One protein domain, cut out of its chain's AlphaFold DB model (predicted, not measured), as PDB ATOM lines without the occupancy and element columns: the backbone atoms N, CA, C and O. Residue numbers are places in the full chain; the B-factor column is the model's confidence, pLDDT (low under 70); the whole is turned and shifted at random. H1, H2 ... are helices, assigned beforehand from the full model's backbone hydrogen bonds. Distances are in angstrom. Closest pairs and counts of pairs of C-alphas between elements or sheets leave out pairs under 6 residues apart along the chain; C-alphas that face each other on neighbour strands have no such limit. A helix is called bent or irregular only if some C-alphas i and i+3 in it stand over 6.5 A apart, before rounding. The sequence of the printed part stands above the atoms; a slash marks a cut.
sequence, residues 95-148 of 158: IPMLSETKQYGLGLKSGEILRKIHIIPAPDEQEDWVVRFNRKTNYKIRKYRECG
ATOM      1  N   ILE A  95     110.472 123.557 114.217       95.25
ATOM      2  CA  ILE A  95     109.747 122.561 115.030       95.25
ATOM      3  C   ILE A  95     110.588 121.306 115.315       95.25
ATOM      4  O   ILE A  95     110.658 120.932 116.487       95.25
ATOM      5  N   PRO A  96     111.266 120.681 114.328       96.44
ATOM      6  CA  PRO A  96     112.068 119.478 114.573       96.44
ATOM      7  C   PRO A  96     113.225 119.678 115.562       96.44
ATOM      8  O   PRO A  96     113.689 118.711 116.158       96.44
ATOM      9  N   MET A  97     113.683 120.919 115.750       96.81
ATOM     10  CA  MET A  97     114.791 121.269 116.649       96.81
ATOM     11  C   MET A  97     114.329 121.535 118.091       96.81
ATOM     12  O   MET A  97     115.145 121.791 118.977       96.81
ATOM     13  N   LEU A  98     113.019 121.508 118.345       96.62
ATOM     14  CA  LEU A  98     112.429 121.760 119.656       96.62
ATOM     15  C   LEU A  98     112.111 120.451 120.386       96.62
ATOM     16  O   LEU A  98     111.817 119.432 119.767       96.62
ATOM     17  N   SER A  99     112.086 120.500 121.721       97.94
ATOM     18  CA  SER A  99     111.602 119.379 122.534       97.94
ATOM     19  C   SER A  99     110.121 119.094 122.280       97.94
ATOM     20  O   SER A  99     109.352 120.011 121.978       97.94
ATOM     21  N   GLU A 100     109.693 117.848 122.490       97.62
ATOM     22  CA  GLU A 100     108.295 117.423 122.311       97.62
ATOM     23  C   GLU A 100     107.303 118.328 123.056       97.62
ATOM     24  O   GLU A 100     106.298 118.752 122.492       97.62
ATOM     25  N   THR A 101     107.622 118.724 124.292       98.25
ATOM     26  CA  THR A 101     106.789 119.645 125.082       98.25
ATOM     27  C   THR A 101     106.597 120.999 124.393       98.25
ATOM     28  O   THR A 101     105.492 121.542 124.387       98.25
ATOM     29  N   LYS A 102     107.655 121.558 123.787       97.62
ATOM     30  CA  LYS A 102     107.567 122.828 123.049       97.62
ATOM     31  C   LYS A 102     106.787 122.661 121.748       97.62
ATOM     32  O   LYS A 102     105.976 123.526 121.426       97.62
ATOM     33  N   GLN A 103     106.994 121.556 121.027       97.88
ATOM     34  CA  GLN A 103     106.227 121.247 119.817       97.88
ATOM     35  C   GLN A 103     104.728 121.134 120.130       97.88
ATOM     36  O   GLN A 103     103.906 121.762 119.462       97.88
ATOM     37  N   TYR A 104     104.374 120.417 121.200       97.69
ATOM     38  CA  TYR A 104     102.996 120.287 121.672       97.69
ATOM     39  C   TYR A 104     102.381 121.645 122.033       97.69
ATOM     40  O   TYR A 104     101.286 121.971 121.573       97.69
ATOM     41  N   GLY A 105     103.108 122.483 122.781       98.12
ATOM     42  CA  GLY A 105     102.656 123.834 123.124       98.12
ATOM     43  C   GLY A 105     102.402 124.721 121.895       98.12
ATOM     44  O   GLY A 105     101.407 125.446 121.849       98.12
ATOM     45  N   LEU A 106     103.250 124.634 120.863       96.62
ATOM     46  CA  LEU A 106     103.025 125.322 119.586       96.62
ATOM     47  C   LEU A 106     101.791 124.786 118.849       96.62
ATOM     48  O   LEU A 106     101.046 125.573 118.262       96.62
ATOM     49  N   GLY A 107     101.546 123.475 118.908       96.81
ATOM     50  CA  GLY A 107     100.335 122.853 118.371       96.81
ATOM     51  C   GLY A 107      99.064 123.391 119.031       96.81
ATOM     52  O   GLY A 107      98.151 123.829 118.330       96.81
ATOM     53  N   LEU A 108      99.036 123.452 120.368       98.00
ATOM     54  CA  LEU A 108      97.916 124.030 121.123       98.00
ATOM     55  C   LEU A 108      97.663 125.490 120.738       98.00
ATOM     56  O   LEU A 108      96.546 125.844 120.358       98.00
ATOM     57  N   LYS A 109      98.714 126.317 120.734       97.06
ATOM     58  CA  LYS A 109      98.613 127.734 120.360       97.06
ATOM     59  C   LYS A 109      98.114 127.919 118.923       97.06
ATOM     60  O   LYS A 109      97.324 128.821 118.646       97.06
ATOM     61  N   SER A 110      98.544 127.054 118.004       96.06
ATOM     62  CA  SER A 110      98.073 127.065 116.614       96.06
ATOM     63  C   SER A 110      96.577 126.752 116.531       96.06
ATOM     64  O   SER A 110      95.850 127.429 115.805       96.06
ATOM     65  N   GLY A 111      96.099 125.776 117.312       97.25
ATOM     66  CA  GLY A 111      94.677 125.445 117.417       97.25
ATOM     67  C   GLY A 111      93.833 126.583 117.998       97.25
ATOM     68  O   GLY A 111      92.761 126.883 117.475       97.25
ATOM     69  N   GLU A 112      94.327 127.271 119.029       97.38
ATOM     70  CA  GLU A 112      93.664 128.447 119.612       97.38
ATOM     71  C   GLU A 112      93.520 129.592 118.602       97.38
ATOM     72  O   GLU A 112      92.452 130.199 118.493       97.38
ATOM     73  N   ILE A 113      94.578 129.876 117.835       96.94
ATOM     74  CA  ILE A 113      94.547 130.888 116.772       96.94
ATOM     75  C   ILE A 113      93.563 130.474 115.674       96.94
ATOM     76  O   ILE A 113      92.730 131.284 115.269       96.94
ATOM     77  N   LEU A 114      93.605 129.214 115.231       96.06
ATOM     78  CA  LEU A 114      92.684 128.704 114.215       96.06
ATOM     79  C   LEU A 114      91.222 128.823 114.667       96.06
ATOM     80  O   LEU A 114      90.372 129.266 113.896       96.06
ATOM     81  N   ARG A 115      90.933 128.512 115.937       96.12
ATOM     82  CA  ARG A 115      89.602 128.690 116.528       96.12
ATOM     83  C   ARG A 115      89.142 130.148 116.481       96.12
ATOM     84  O   ARG A 115      87.973 130.389 116.201       96.12
ATOM     85  N   LYS A 116      90.031 131.115 116.737       96.56
ATOM     86  CA  LYS A 116      89.699 132.545 116.607       96.56
ATOM     87  C   LYS A 116      89.372 132.912 115.163       96.56
ATOM     88  O   LYS A 116      88.370 133.575 114.933       96.56
ATOM     89  N   ILE A 117      90.163 132.441 114.197       95.62
ATOM     90  CA  ILE A 117      89.904 132.682 112.766       95.62
ATOM     91  C   ILE A 117      88.521 132.146 112.366       95.62
ATOM     92  O   ILE A 117      87.789 132.822 111.652       95.62
ATOM     93  N   HIS A 118      88.127 130.978 112.881       93.25
ATOM     94  CA  HIS A 118      86.823 130.357 112.613       93.25
ATOM     95  C   HIS A 118      85.612 131.121 113.185       93.25
ATOM     96  O   HIS A 118      84.479 130.722 112.929       93.25
ATOM     97  N   ILE A 119      85.812 132.212 113.936       94.00
ATOM     98  CA  ILE A 119      84.724 133.132 114.315       94.00
ATOM     99  C   ILE A 119      84.185 133.865 113.078       94.00
ATOM    100  O   ILE A 119      83.017 134.245 113.042       94.00
ATOM    101  N   ILE A 120      85.020 134.059 112.053       91.81
ATOM    102  CA  ILE A 120      84.598 134.647 110.785       91.81
ATOM    103  C   ILE A 120      83.869 133.564 109.972       91.81
ATOM    104  O   ILE A 120      84.498 132.566 109.609       91.81
ATOM    105  N   PRO A 121      82.567 133.734 109.673       87.88
ATOM    106  CA  PRO A 121      81.814 132.746 108.915       87.88
ATOM    107  C   PRO A 121      82.306 132.675 107.467       87.88
ATOM    108  O   PRO A 121      82.796 133.661 106.904       87.88
ATOM    109  N   ALA A 122      82.153 131.498 106.860       85.12
ATOM    110  CA  ALA A 122      82.324 131.354 105.422       85.12
ATOM    111  C   ALA A 122      81.253 132.180 104.678       85.12
ATOM    112  O   ALA A 122      80.154 132.330 105.210       85.12
ATOM    113  N   PRO A 123      81.548 132.709 103.476       84.31
ATOM    114  CA  PRO A 123      80.541 133.366 102.640       84.31
ATOM    115  C   PRO A 123      79.374 132.427 102.314       84.31
ATOM    116  O   PRO A 123      79.598 131.232 102.116       84.31
ATOM    117  N   ASP A 124      78.158 132.960 102.197       81.81
ATOM    118  CA  ASP A 124      76.955 132.160 101.927       81.81
ATOM    119  C   ASP A 124      76.976 131.541 100.518       81.81
ATOM    120  O   ASP A 124      76.460 130.448 100.291       81.81
ATOM    121  N   GLU A 125      77.649 132.195  99.569       84.75
ATOM    122  CA  GLU A 125      77.832 131.715  98.198       84.75
ATOM    123  C   GLU A 125      78.979 130.693  98.070       84.75
ATOM    124  O   GLU A 125      79.332 130.261  96.966       84.75
ATOM    125  N   GLN A 126      79.613 130.313  99.184       82.62
ATOM    126  CA  GLN A 126      80.730 129.379  99.183       82.62
ATOM    127  C   GLN A 126      80.254 127.973  98.795       82.62
ATOM    128  O   GLN A 126      79.493 127.329  99.508       82.62
ATOM    129  N   GLU A 127      80.782 127.463  97.679       86.12
ATOM    130  CA  GLU A 127      80.572 126.073  97.256       86.12
ATOM    131  C   GLU A 127      80.885 125.090  98.392       86.12
ATOM    132  O   GLU A 127      81.878 125.273  99.112       86.12
ATOM    133  N   ASP A 128      80.083 124.022  98.466       88.50
ATOM    134  CA  ASP A 128      80.266 122.913  99.394       88.50
ATOM    135  C   ASP A 128      81.735 122.471  99.484       88.50
ATOM    136  O   ASP A 128      82.450 122.278  98.486       88.50
ATOM    137  N   TRP A 129      82.191 122.314 100.725       88.06
ATOM    138  CA  TRP A 129      83.590 122.051 101.012       88.06
ATOM    139  C   TRP A 129      84.064 120.741 100.382       88.06
ATOM    140  O   TRP A 129      85.163 120.716  99.819       88.06
ATOM    141  N   VAL A 130      83.249 119.679 100.435       90.19
ATOM    142  CA  VAL A 130      83.613 118.349  99.927       90.19
ATOM    143  C   VAL A 130      83.793 118.410  98.417       90.19
ATOM    144  O   VAL A 130      84.813 117.946  97.899       90.19
ATOM    145  N   VAL A 131      82.858 119.047  97.709       91.12
ATOM    146  CA  VAL A 131      82.929 119.220  96.250       91.12
ATOM    147  C   VAL A 131      84.199 119.975  95.851       91.12
ATOM    148  O   VAL A 131      85.005 119.486  95.047       91.12
ATOM    149  N   ARG A 132      84.432 121.144  96.458       87.94
ATOM    150  CA  ARG A 132      85.593 121.991  96.155       87.94
ATOM    151  C   ARG A 132      86.915 121.294  96.469       87.94
ATOM    152  O   ARG A 132      87.868 121.368  95.683       87.94
ATOM    153  N   PHE A 133      86.993 120.635  97.627       88.12
ATOM    154  CA  PHE A 133      88.189 119.937  98.087       88.12
ATOM    155  C   PHE A 133      88.522 118.762  97.166       88.12
ATOM    156  O   PHE A 133      89.652 118.669  96.683       88.12
ATOM    157  N   ASN A 134      87.530 117.933  96.833       91.81
ATOM    158  CA  ASN A 134      87.711 116.795  95.937       91.81
ATOM    159  C   ASN A 134      88.147 117.239  94.541       91.81
ATOM    160  O   ASN A 134      89.083 116.663  93.986       91.81
ATOM    161  N   ARG A 135      87.571 118.318  93.994       92.69
ATOM    162  CA  ARG A 135      88.011 118.879  92.707       92.69
ATOM    163  C   ARG A 135      89.487 119.290  92.735       92.69
ATOM    164  O   ARG A 135      90.241 118.940  91.824       92.69
ATOM    165  N   LYS A 136      89.928 119.990  93.789       87.31
ATOM    166  CA  LYS A 136      91.335 120.403  93.962       87.31
ATOM    167  C   LYS A 136      92.271 119.200  94.116       87.31
ATOM    168  O   LYS A 136      93.355 119.193  93.532       87.31
ATOM    169  N   THR A 137      91.870 118.198  94.891       89.06
ATOM    170  CA  THR A 137      92.648 116.972  95.116       89.06
ATOM    171  C   THR A 137      92.776 116.155  93.833       89.06
ATOM    172  O   THR A 137      93.890 115.816  93.439       89.06
ATOM    173  N   ASN A 138      91.676 115.947  93.107       92.25
ATOM    174  CA  ASN A 138      91.670 115.235  91.829       92.25
ATOM    175  C   ASN A 138      92.542 115.927  90.778       92.25
ATOM    176  O   ASN A 138      93.287 115.259  90.062       92.25
ATOM    177  N   TYR A 139      92.525 117.263  90.725       89.00
ATOM    178  CA  TYR A 139      93.435 118.022  89.865       89.00
ATOM    179  C   TYR A 139      94.910 117.727  90.177       89.00
ATOM    180  O   TYR A 139      95.696 117.488  89.258       89.00
ATOM    181  N   LYS A 140      95.292 117.701  91.462       85.75
ATOM    182  CA  LYS A 140      96.665 117.379  91.883       85.75
ATOM    183  C   LYS A 140      97.047 115.935  91.554       85.75
ATOM    184  O   LYS A 140      98.140 115.716  91.041       85.75
ATOM    185  N   ILE A 141      96.153 114.974  91.802       88.19
ATOM    186  CA  ILE A 141      96.366 113.558  91.456       88.19
ATOM    187  C   ILE A 141      96.587 113.414  89.950       88.19
ATOM    188  O   ILE A 141      97.534 112.754  89.528       88.19
ATOM    189  N   ARG A 142      95.754 114.069  89.133       90.50
ATOM    190  CA  ARG A 142      95.897 114.067  87.675       90.50
ATOM    191  C   ARG A 142      97.248 114.641  87.247       90.50
ATOM    192  O   ARG A 142      97.975 113.971  86.526       90.50
ATOM    193  N   LYS A 143      97.628 115.819  87.756       87.06
ATOM    194  CA  LYS A 143      98.933 116.435  87.460       87.06
ATOM    195  C   LYS A 143     100.117 115.557  87.863       87.06
ATOM    196  O   LYS A 143     101.106 115.523  87.143       87.06
ATOM    197  N   TYR A 144     100.016 114.847  88.985       83.44
ATOM    198  CA  TYR A 144     101.037 113.891  89.406       83.44
ATOM    199  C   TYR A 144     101.128 112.692  88.449       83.44
ATOM    200  O   TYR A 144     102.221 112.317  88.044       83.44
ATOM    201  N   ARG A 145      99.992 112.124  88.022       87.12
ATOM    202  CA  ARG A 145      99.972 111.026  87.034       87.12
ATOM    203  C   ARG A 145     100.546 111.452  85.679       87.12
ATOM    204  O   ARG A 145     101.266 110.690  85.050       87.12
ATOM    205  N   GLU A 146     100.256 112.677  85.251       90.12
ATOM    206  CA  GLU A 146     100.734 113.251  83.987       90.12
ATOM    207  C   GLU A 146     102.228 113.623  84.008       90.12
ATOM    208  O   GLU A 146     102.815 113.812  82.948       90.12
ATOM    209  N   CYS A 147     102.874 113.728  85.179       81.62
ATOM    210  CA  CYS A 147     104.269 114.179  85.272       81.62
ATOM    211  C   CYS A 147     105.311 113.080  84.986       81.62
ATOM    212  O   CYS A 147     106.502 113.314  85.189       81.62
ATOM    213  N   GLY A 148     104.876 111.887  84.564       69.00
ATOM    214  CA  GLY A 148     105.746 110.818  84.061       69.00
ATOM    215  C   GLY A 148     106.746 110.242  85.070       69.00
ATOM    216  O   GLY A 148     107.695 109.576  84.665       69.00
TER     217      GLY A 148
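AT A GLANCE: This is residues 95 to 148 of the 158 residues of the protein "Putative aminoglycoside phosphotransferase" of Desulfosporosinus youngiae DSM 17734 (UniProt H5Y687). Two helices of 18 residues each, H1 and H2, make the legs of a wide open arch, and residues 118 to 128 span its top as a loose strip of chain with no named element. The space between the legs is empty, and the two helices do not pack on each other; residues 95 to 99 form a small hook at the far end of H1. The printed part has 54 residues, with two named helices in the order H1, H2 and no named strand; 36 of the residues are in the helices, and the class is all helix. The whole is extended, with a radius of gyration of the C-alphas of 17.5 A, and flat, with spans of 41 by 39 by 11 A.

HOW THE PARTS SIT: H1, residues 100 to 117, and H2, residues 129 to 146, are apart, with no C-alpha of the one within 8 A of the other. The 11 residues between them make a long link. Residues 108 to 148 stand free, of which 108 to 117 belong to H1 and 129 to 146 to H2. Residues 96 to 102 also stand free, of which 100 to 102 belong to H1. In H1 and H2 every O i to N i+4 pair is within hydrogen-bond range, and neither helix is bent.

IN THESE COORDINATES: H1 runs from Glu 100, whose C-alpha is at (108.295, 117.423, 122.311), to Ile 117, at (89.904, 132.682, 112.766), 25.7 A from first to last C-alpha. H2 runs from Trp 129, at (83.590, 122.051, 101.012), to Glu 146, at (100.734, 113.251, 83.987), also 25.7 A.

THE WHOLE: The two C-alphas farthest apart are those of Ser 99 and Glu 125, at 43.4 A. The C-alphas of Ile 95 and Gly 148, the first and last printed, are 33.4 A apart. The printed part has no cut. The mean pLDDT of the printed part is 91.5, and residue 148 is under 70.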